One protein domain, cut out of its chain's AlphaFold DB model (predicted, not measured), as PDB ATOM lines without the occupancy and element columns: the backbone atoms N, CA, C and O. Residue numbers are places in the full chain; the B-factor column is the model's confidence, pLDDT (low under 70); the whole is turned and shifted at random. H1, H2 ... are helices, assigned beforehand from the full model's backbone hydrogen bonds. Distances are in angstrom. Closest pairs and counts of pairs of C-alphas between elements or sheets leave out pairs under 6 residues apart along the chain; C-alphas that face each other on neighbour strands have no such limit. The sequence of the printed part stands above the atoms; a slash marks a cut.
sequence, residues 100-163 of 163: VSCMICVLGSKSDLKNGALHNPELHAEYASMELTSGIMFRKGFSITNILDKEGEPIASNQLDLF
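AT A GLANCE: This is residues 100 to 163 of the 163 residues of an uncharacterized protein of Sphingobacteriales bacterium (UniProt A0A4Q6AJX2). This model has little regular structure: two helices, H1 and then H2, meet near their ends as a V, and a long stretch without a named element follows them. Residues 143 to 147 of that stretch turn into the open side of the V, and residues 150 to 163 swing away in a wide arc. The printed part has 64 residues, 24 of them in the two named helices, with no named strand; the class is all helix. It is compact, with a radius of gyration of the C-alphas of 11.9 A and spans of 35 by 26 by 19 A.

HOW THE PARTS SIT: H1, residues 110 to 119, and H2, residues 121 to 134, are joined by a tight link of one residue. They only just touch, and only at the corner by their link, with 3 pairs of C-alphas within 8 A; H2 touches with residues 123 to 124 alone. The closest C-alphas are those of Ala 117 and His 124, 5.1 A apart. Their lines stand at a steep tilt of 63 degrees, opposite ways. In both helices every O i to N i+4 pair is within hydrogen-bond range.

IN THESE COORDINATES: H1 begins at C-alpha 110 (44.751, 20.371, 10.246) and is 14.3 A long. H2 is 19.9 A long and ends at C-alpha 134 (50.661, 12.402, -9.312).

THE WHOLE: The two C-alphas farthest apart, those of Val 100 and Leu 162, are 36.1 A apart. The printed part has no cut. Residues 150 to 163 have pLDDT under 70.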
ATOM      1  N   VAL A 100      49.096  11.432  18.602       94.00
ATOM      2  CA  VAL A 100      50.353  10.928  18.047       94.00
ATOM      3  C   VAL A 100      50.032   9.901  16.967       94.00
ATOM      4  O   VAL A 100      49.252   8.971  17.170       94.00
ATOM      5  N   SER A 101      50.586  10.112  15.780       93.19
ATOM      6  CA  SER A 101      50.440   9.229  14.623       93.19
ATOM      7  C   SER A 101      51.629   9.432  13.685       93.19
ATOM      8  O   SER A 101      52.659   9.930  14.132       93.19
ATOM      9  N   CYS A 102      51.511   9.093  12.397       94.19
ATOM     10  CA  CYS A 102      52.514   9.489  11.409       94.19
ATOM     11  C   CYS A 102      52.729  11.013  11.439       94.19
ATOM     12  O   CYS A 102      51.762  11.758  11.616       94.19
ATOM     13  N   MET A 103      53.965  11.459  11.205       94.94
ATOM     14  CA  MET A 103      54.335  12.881  11.195       94.94
ATOM     15  C   MET A 103      53.428  13.703  10.263       94.94
ATOM     16  O   MET A 103      52.878  14.712  10.685       94.94
ATOM     17  N   ILE A 104      53.170  13.211   9.043       95.62
ATOM     18  CA  ILE A 104      52.215  13.783   8.076       95.62
ATOM     19  C   ILE A 104      51.050  12.799   7.869       95.62
ATOM     20  O   ILE A 104      50.918  12.123   6.850       95.62
ATOM     21  N   CYS A 105      50.203  12.626   8.889       95.25
ATOM     22  CA  CYS A 105      49.116  11.644   8.828       95.25
ATOM     23  C   CYS A 105      47.929  12.124   7.977       95.25
ATOM     24  O   CYS A 105      47.260  13.101   8.315       95.25
ATOM     25  N   VAL A 106      47.541  11.354   6.956       94.62
ATOM     26  CA  VAL A 106      46.337  11.615   6.134       94.62
ATOM     27  C   VAL A 106      45.016  11.594   6.922       94.62
ATOM     28  O   VAL A 106      44.010  12.104   6.449       94.62
ATOM     29  N   LEU A 107      45.012  11.074   8.152       94.25
ATOM     30  CA  LEU A 107      43.855  11.096   9.058       94.25
ATOM     31  C   LEU A 107      43.982  12.140  10.187       94.25
ATOM     32  O   LEU A 107      43.124  12.206  11.058       94.25
ATOM     33  N   GLY A 108      45.073  12.917  10.226       92.31
ATOM     34  CA  GLY A 108      45.322  13.952  11.239       92.31
ATOM     35  C   GLY A 108      44.403  15.164  11.127       92.31
ATOM     36  O   GLY A 108      43.880  15.460  10.050       92.31
ATOM     37  N   SER A 109      44.234  15.899  12.222       92.38
ATOM     38  CA  SER A 109      43.615  17.224  12.151       92.38
ATOM     39  C   SER A 109      44.505  18.188  11.347       92.38
ATOM     40  O   SER A 109      45.674  17.900  11.075       92.38
ATOM     41  N   LYS A 110      43.962  19.342  10.945       92.69
ATOM     42  CA  LYS A 110      44.751  20.371  10.246       92.69
ATOM     43  C   LYS A 110      45.877  20.915  11.137       92.69
ATOM     44  O   LYS A 110      46.974  21.139  10.641       92.69
ATOM     45  N   SER A 111      45.630  21.069  12.442       92.00
ATOM     46  CA  SER A 111      46.648  21.504  13.407       92.00
ATOM     47  C   SER A 111      47.762  20.469  13.565       92.00
ATOM     48  O   SER A 111      48.928  20.834  13.457       92.00
ATOM     49  N   ASP A 112      47.425  19.179  13.712       95.00
ATOM     50  CA  ASP A 112      48.433  18.109  13.799       95.00
ATOM     51  C   ASP A 112      49.297  18.053  12.533       95.00
ATOM     52  O   ASP A 112      50.508  17.865  12.612       95.00
ATOM     53  N   LEU A 113      48.674  18.220  11.359       94.94
ATOM     54  CA  LEU A 113      49.378  18.254  10.079       94.94
ATOM     55  C   LEU A 113      50.308  19.459   9.960       94.94
ATOM     56  O   LEU A 113      51.433  19.305   9.497       94.94
ATOM     57  N   LYS A 114      49.848  20.645  10.370       94.25
ATOM     58  CA  LYS A 114      50.661  21.863  10.359       94.25
ATOM     59  C   LYS A 114      51.881  21.701  11.257       94.25
ATOM     60  O   LYS A 114      52.992  21.987  10.824       94.25
ATOM     61  N   ASN A 115      51.694  21.168  12.461       93.56
ATOM     62  CA  ASN A 115      52.801  20.839  13.353       93.56
ATOM     63  C   ASN A 115      53.732  19.799  12.728       93.56
ATOM     64  O   ASN A 115      54.945  19.984  12.740       93.56
ATOM     65  N   GLY A 116      53.182  18.738  12.139       94.88
ATOM     66  CA  GLY A 116      53.951  17.734  11.413       94.88
ATOM     67  C   GLY A 116      54.841  18.343  10.332       94.88
ATOM     68  O   GLY A 116      56.031  18.048  10.293       94.88
ATOM     69  N   ALA A 117      54.283  19.234   9.510       95.62
ATOM     70  CA  ALA A 117      54.994  19.902   8.425       95.62
ATOM     71  C   ALA A 117      56.061  20.885   8.930       95.62
ATOM     72  O   ALA A 117      57.174  20.885   8.415       95.62
ATOM     73  N   LEU A 118      55.760  21.668   9.972       93.31
ATOM     74  CA  LEU A 118      56.714  22.615  10.564       93.31
ATOM     75  C   LEU A 118      57.939  21.920  11.168       93.31
ATOM     76  O   LEU A 118      59.054  22.405  11.006       93.31
ATOM     77  N   HIS A 119      57.743  20.789  11.852       92.56
ATOM     78  CA  HIS A 119      58.841  20.065  12.502       92.56
ATOM     79  C   HIS A 119      59.541  19.061  11.573       92.56
ATOM     80  O   HIS A 119      60.609  18.567  11.921       92.56
ATOM     81  N   ASN A 120      58.959  18.744  10.409       95.31
ATOM     82  CA  ASN A 120      59.511  17.788   9.442       95.31
ATOM     83  C   ASN A 120      59.438  18.366   8.011       95.31
ATOM     84  O   ASN A 120      58.708  17.830   7.170       95.31
ATOM     85  N   PRO A 121      60.166  19.463   7.721       96.06
ATOM     86  CA  PRO A 121      60.031  20.196   6.460       96.06
ATOM     87  C   PRO A 121      60.436  19.373   5.231       96.06
ATOM     88  O   PRO A 121      59.802  19.484   4.187       96.06
ATOM     89  N   GLU A 122      61.445  18.508   5.348       97.56
ATOM     90  CA  GLU A 122      61.870  17.630   4.246       97.56
ATOM     91  C   GLU A 122      60.773  16.629   3.871       97.56
ATOM     92  O   GLU A 122      60.434  16.476   2.699       97.56
ATOM     93  N   LEU A 123      60.149  16.009   4.878       96.88
ATOM     94  CA  LEU A 123      59.039  15.085   4.668       96.88
ATOM     95  C   LEU A 123      57.828  15.811   4.072       96.88
ATOM     96  O   LEU A 123      57.179  15.297   3.165       96.88
ATOM     97  N   HIS A 124      57.520  17.021   4.548       97.31
ATOM     98  CA  HIS A 124      56.465  17.848   3.955       97.31
ATOM     99  C   HIS A 124      56.726  18.129   2.470       97.31
ATOM    100  O   HIS A 124      55.815  17.957   1.659       97.31
ATOM    101  N   ALA A 125      57.963  18.481   2.109       96.62
ATOM    102  CA  ALA A 125      58.359  18.704   0.721       96.62
ATOM    103  C   ALA A 125      58.215  17.437  -0.140       96.62
ATOM    104  O   ALA A 125      57.760  17.520  -1.281       96.62
ATOM    105  N   GLU A 126      58.530  16.260   0.407       97.75
ATOM    106  CA  GLU A 126      58.340  14.977  -0.279       97.75
ATOM    107  C   GLU A 126      56.854  14.710  -0.576       97.75
ATOM    108  O   GLU A 126      56.486  14.412  -1.714       97.75
ATOM    109  N   TYR A 127      55.974  14.891   0.416       97.25
ATOM    110  CA  TYR A 127      54.522  14.756   0.230       97.25
ATOM    111  C   TYR A 127      53.967  15.766  -0.780       97.25
ATOM    112  O   TYR A 127      53.149  15.399  -1.624       97.25
ATOM    113  N   ALA A 128      54.427  17.019  -0.727       96.38
ATOM    114  CA  ALA A 128      54.062  18.044  -1.698       96.38
ATOM    115  C   ALA A 128      54.501  17.654  -3.119       96.38
ATOM    116  O   ALA A 128      53.718  17.761  -4.060       96.38
ATOM    117  N   SER A 129      55.722  17.135  -3.276       97.25
ATOM    118  CA  SER A 129      56.234  16.656  -4.563       97.25
ATOM    119  C   SER A 129      55.427  15.473  -5.107       97.25
ATOM    120  O   SER A 129      55.093  15.462  -6.293       97.25
ATOM    121  N   MET A 130      55.058  14.510  -4.254       96.94
ATOM    122  CA  MET A 130      54.206  13.380  -4.640       96.94
ATOM    123  C   MET A 130      52.826  13.837  -5.126       96.94
ATOM    124  O   MET A 130      52.347  13.352  -6.153       96.94
ATOM    125  N   GLU A 131      52.194  14.775  -4.419       96.69
ATOM    126  CA  GLU A 131      50.899  15.338  -4.815       96.69
ATOM    127  C   GLU A 131      50.994  16.056  -6.171       96.69
ATOM    128  O   GLU A 131      50.217  15.754  -7.077       96.69
ATOM    129  N   LEU A 132      52.002  16.917  -6.357       96.00
ATOM    130  CA  LEU A 132      52.228  17.634  -7.619       96.00
ATOM    131  C   LEU A 132      52.539  16.693  -8.791       96.00
ATOM    132  O   LEU A 132      52.075  16.918  -9.902       96.00
ATOM    133  N   THR A 133      53.316  15.634  -8.551       97.62
ATOM    134  CA  THR A 133      53.726  14.689  -9.604       97.62
ATOM    135  C   THR A 133      52.592  13.753 -10.010       97.62
ATOM    136  O   THR A 133      52.475  13.385 -11.175       97.62
ATOM    137  N   SER A 134      51.764  13.333  -9.053       96.94
ATOM    138  CA  SER A 134      50.661  12.402  -9.312       96.94
ATOM    139  C   SER A 134      49.377  13.085  -9.784       96.94
ATOM    140  O   SER A 134      48.517  12.408 -10.343       96.94
ATOM    141  N   GLY A 135      49.214  14.386  -9.512       94.62
ATOM    142  CA  GLY A 135      47.945  15.100  -9.684       94.62
ATOM    143  C   GLY A 135      46.868  14.679  -8.673       94.62
ATOM    144  O   GLY A 135      45.708  15.074  -8.789       94.62
ATOM    145  N   ILE A 136      47.220  13.859  -7.676       94.62
ATOM    146  CA  ILE A 136      46.287  13.341  -6.674       94.62
ATOM    147  C   ILE A 136      46.461  14.127  -5.378       94.62
ATOM    148  O   ILE A 136      47.502  14.053  -4.729       94.62
ATOM    149  N   MET A 137      45.395  14.815  -4.962       94.06
ATOM    150  CA  MET A 137      45.383  15.553  -3.699       94.06
ATOM    151  C   MET A 137      45.615  14.651  -2.484       94.06
ATOM    152  O   MET A 137      45.079  13.541  -2.408       94.06
ATOM    153  N   PHE A 138      46.300  15.185  -1.469       95.00
ATOM    154  CA  PHE A 138      46.536  14.503  -0.195       95.00
ATOM    155  C   PHE A 138      45.249  14.002   0.475       95.00
ATOM    156  O   PHE A 138      45.207  12.905   1.036       95.00
ATOM    157  N   ARG A 139      44.173  14.795   0.414       94.06
ATOM    158  CA  ARG A 139      42.810  14.394   0.786       94.06
ATOM    159  C   ARG A 139      41.823  14.992  -0.206       94.06
ATOM    160  O   ARG A 139      42.092  15.995  -0.858       94.06
ATOM    161  N   LYS A 140      40.617  14.429  -0.270       91.88
ATOM    162  CA  LYS A 140      39.544  15.005  -1.086       91.88
ATOM    163  C   LYS A 140      39.285  16.465  -0.677       91.88
ATOM    164  O   LYS A 140      38.796  16.708   0.423       91.88
ATOM    165  N   GLY A 141      39.582  17.399  -1.582       90.12
ATOM    166  CA  GLY A 141      39.395  18.837  -1.370       90.12
ATOM    167  C   GLY A 141      40.412  19.480  -0.423       90.12
ATOM    168  O   GLY A 141      40.144  20.556   0.101       90.12
ATOM    169  N   PHE A 142      41.544  18.826  -0.156       92.25
ATOM    170  CA  PHE A 142      42.600  19.373   0.687       92.25
ATOM    171  C   PHE A 142      43.970  18.937   0.167       92.25
ATOM    172  O   PHE A 142      44.290  17.747   0.137       92.25
ATOM    173  N   SER A 143      44.764  19.933  -0.208       94.88
ATOM    174  CA  SER A 143      46.125  19.772  -0.702       94.88
ATOM    175  C   SER A 143      47.139  19.956   0.423       94.88
ATOM    176  O   SER A 143      46.997  20.871   1.241       94.88
ATOM    177  N   ILE A 144      48.169  19.107   0.471       95.25
ATOM    178  CA  ILE A 144      49.227  19.227   1.484       95.25
ATOM    179  C   ILE A 144      50.181  20.391   1.202       95.25
ATOM    180  O   ILE A 144      50.844  20.868   2.124       95.25
ATOM    181  N   THR A 145      50.235  20.888  -0.036       93.94
ATOM    182  CA  THR A 145      51.113  22.007  -0.410       93.94
ATOM    183  C   THR A 145      50.762  23.277   0.361       93.94
ATOM    184  O   THR A 145      51.651  24.039   0.721       93.94
ATOM    185  N   ASN A 146      49.485  23.440   0.714       90.69
ATOM    186  CA  ASN A 146      48.939  24.677   1.277       90.69
ATOM    187  C   ASN A 146      48.794  24.626   2.808       90.69
ATOM    188  O   ASN A 146      48.169  25.488   3.422       90.69
ATOM    189  N   ILE A 147      49.316  23.583   3.465       93.25
ATOM    190  CA  ILE A 147      49.126  23.382   4.914       93.25
ATOM    191  C   ILE A 147      49.829  24.439   5.774       93.25
ATOM    192  O   ILE A 147      49.417  24.690   6.909       93.25
ATOM    193  N   LEU A 148      50.884  25.055   5.237       89.12
ATOM    194  CA  LEU A 148      51.642  26.116   5.899       89.12
ATOM    195  C   LEU A 148      51.188  27.519   5.486       89.12
ATOM    196  O   LEU A 148      51.629  28.495   6.099       89.12
ATOM    197  N   ASP A 149      50.287  27.626   4.508       85.94
ATOM    198  CA  ASP A 149      49.754  28.909   4.074       85.94
ATOM    199  C   ASP A 149      48.973  29.563   5.217       85.94
ATOM    200  O   ASP A 149      48.344  28.906   6.059       85.94
ATOM    201  N   LYS A 150      49.028  30.895   5.276       63.81
ATOM    202  CA  LYS A 150      48.244  31.655   6.252       63.81
ATOM    203  C   LYS A 150      46.763  31.397   5.970       63.81
ATOM    204  O   LYS A 150      46.321  31.525   4.833       63.81
ATOM    205  N   GLU A 151      45.995  31.023   6.993       49.84
ATOM    206  CA  GLU A 151      44.544  30.876   6.846       49.84
ATOM    207  C   GLU A 151      43.954  32.219   6.394       49.84
ATOM    208  O   GLU A 151      44.010  33.186   7.151       49.84
ATOM    209  N   GLY A 152      43.441  32.297   5.159       43.44
ATOM    210  CA  GLY A 152      42.841  33.539   4.662       43.44
ATOM    211  C   GLY A 152      42.682  33.739   3.155       43.44
ATOM    212  O   GLY A 152      42.005  34.689   2.792       43.44
ATOM    213  N   GLU A 153      43.211  32.890   2.273       33.44
ATOM    214  CA  GLU A 153      42.998  33.049   0.822       33.44
ATOM    215  C   GLU A 153      42.413  31.753   0.230       33.44
ATOM    216  O   GLU A 153      43.059  30.701   0.283       33.44
ATOM    217  N   PRO A 154      41.173  31.773  -0.295       39.62
ATOM    218  CA  PRO A 154      40.648  30.657  -1.058       39.62
ATOM    219  C   PRO A 154      41.439  30.542  -2.359       39.62
ATOM    220  O   PRO A 154      41.446  31.456  -3.180       39.62
ATOM    221  N   ILE A 155      42.065  29.389  -2.573       45.59
ATOM    222  CA  ILE A 155      42.647  29.059  -3.871       45.59
ATOM    223  C   ILE A 155      41.483  28.931  -4.846       45.59
ATOM    224  O   ILE A 155      40.586  28.101  -4.662       45.59
ATOM    225  N   ALA A 156      41.464  29.810  -5.846       39.84
ATOM    226  CA  ALA A 156      40.470  29.792  -6.901       39.84
ATOM    227  C   ALA A 156      40.435  28.397  -7.538       39.84
ATOM    228  O   ALA A 156      41.472  27.812  -7.846       39.84
ATOM    229  N   SER A 157      39.228  27.894  -7.793       44.88
ATOM    230  CA  SER A 157      38.945  26.591  -8.411       44.88
ATOM    231  C   SER A 157      39.565  26.384  -9.799       44.88
ATOM    232  O   SER A 157      39.366  25.340 -10.404       44.88
ATOM    233  N   ASN A 158      40.298  27.368 -10.320       41.44
ATOM    234  CA  ASN A 158      40.730  27.445 -11.709       41.44
ATOM    235  C   ASN A 158      42.202  27.041 -11.895       41.44
ATOM    236  O   ASN A 158      42.758  27.263 -12.964       41.44
ATOM    237  N   GLN A 159      42.848  26.475 -10.870       43.50
ATOM    238  CA  GLN A 159      44.241  26.010 -10.944       43.50
ATOM    239  C   GLN A 159      44.400  24.481 -10.963       43.50
ATOM    240  O   GLN A 159      45.524  23.995 -10.923       43.50
ATOM    241  N   LEU A 160      43.298  23.729 -11.072       40.38
ATOM    242  CA  LEU A 160      43.317  22.272 -11.264       40.38
ATOM    243  C   LEU A 160      43.013  21.833 -12.711       40.38
ATOM    244  O   LEU A 160      42.983  20.639 -12.972       40.38
ATOM    245  N   ASP A 161      42.857  22.771 -13.653       40.16
ATOM    246  CA  ASP A 161      42.664  22.479 -15.086       40.16
ATOM    247  C   ASP A 161      43.969  22.597 -15.895       40.16
ATOM    248  O   ASP A 161      43.988  23.099 -17.021       40.16
ATOM    249  N   LEU A 162      45.088  22.141 -15.334       38.38
ATOM    250  CA  LEU A 162      46.281  21.848 -16.121       38.38
ATOM    251  C   LEU A 162      46.807  20.473 -15.706       38.38
ATOM    252  O   LEU A 162      47.416  20.341 -14.646       38.38
ATOM    253  N   PHE A 163      46.564  19.527 -16.623       41.59
ATOM    254  CA  PHE A 163      46.878  18.090 -16.663       41.59
ATOM    255  C   PHE A 163      45.756  17.142 -16.227       41.59
ATOM    256  O   PHE A 163      45.512  16.976 -15.015       41.59
TER     257      PHE A 163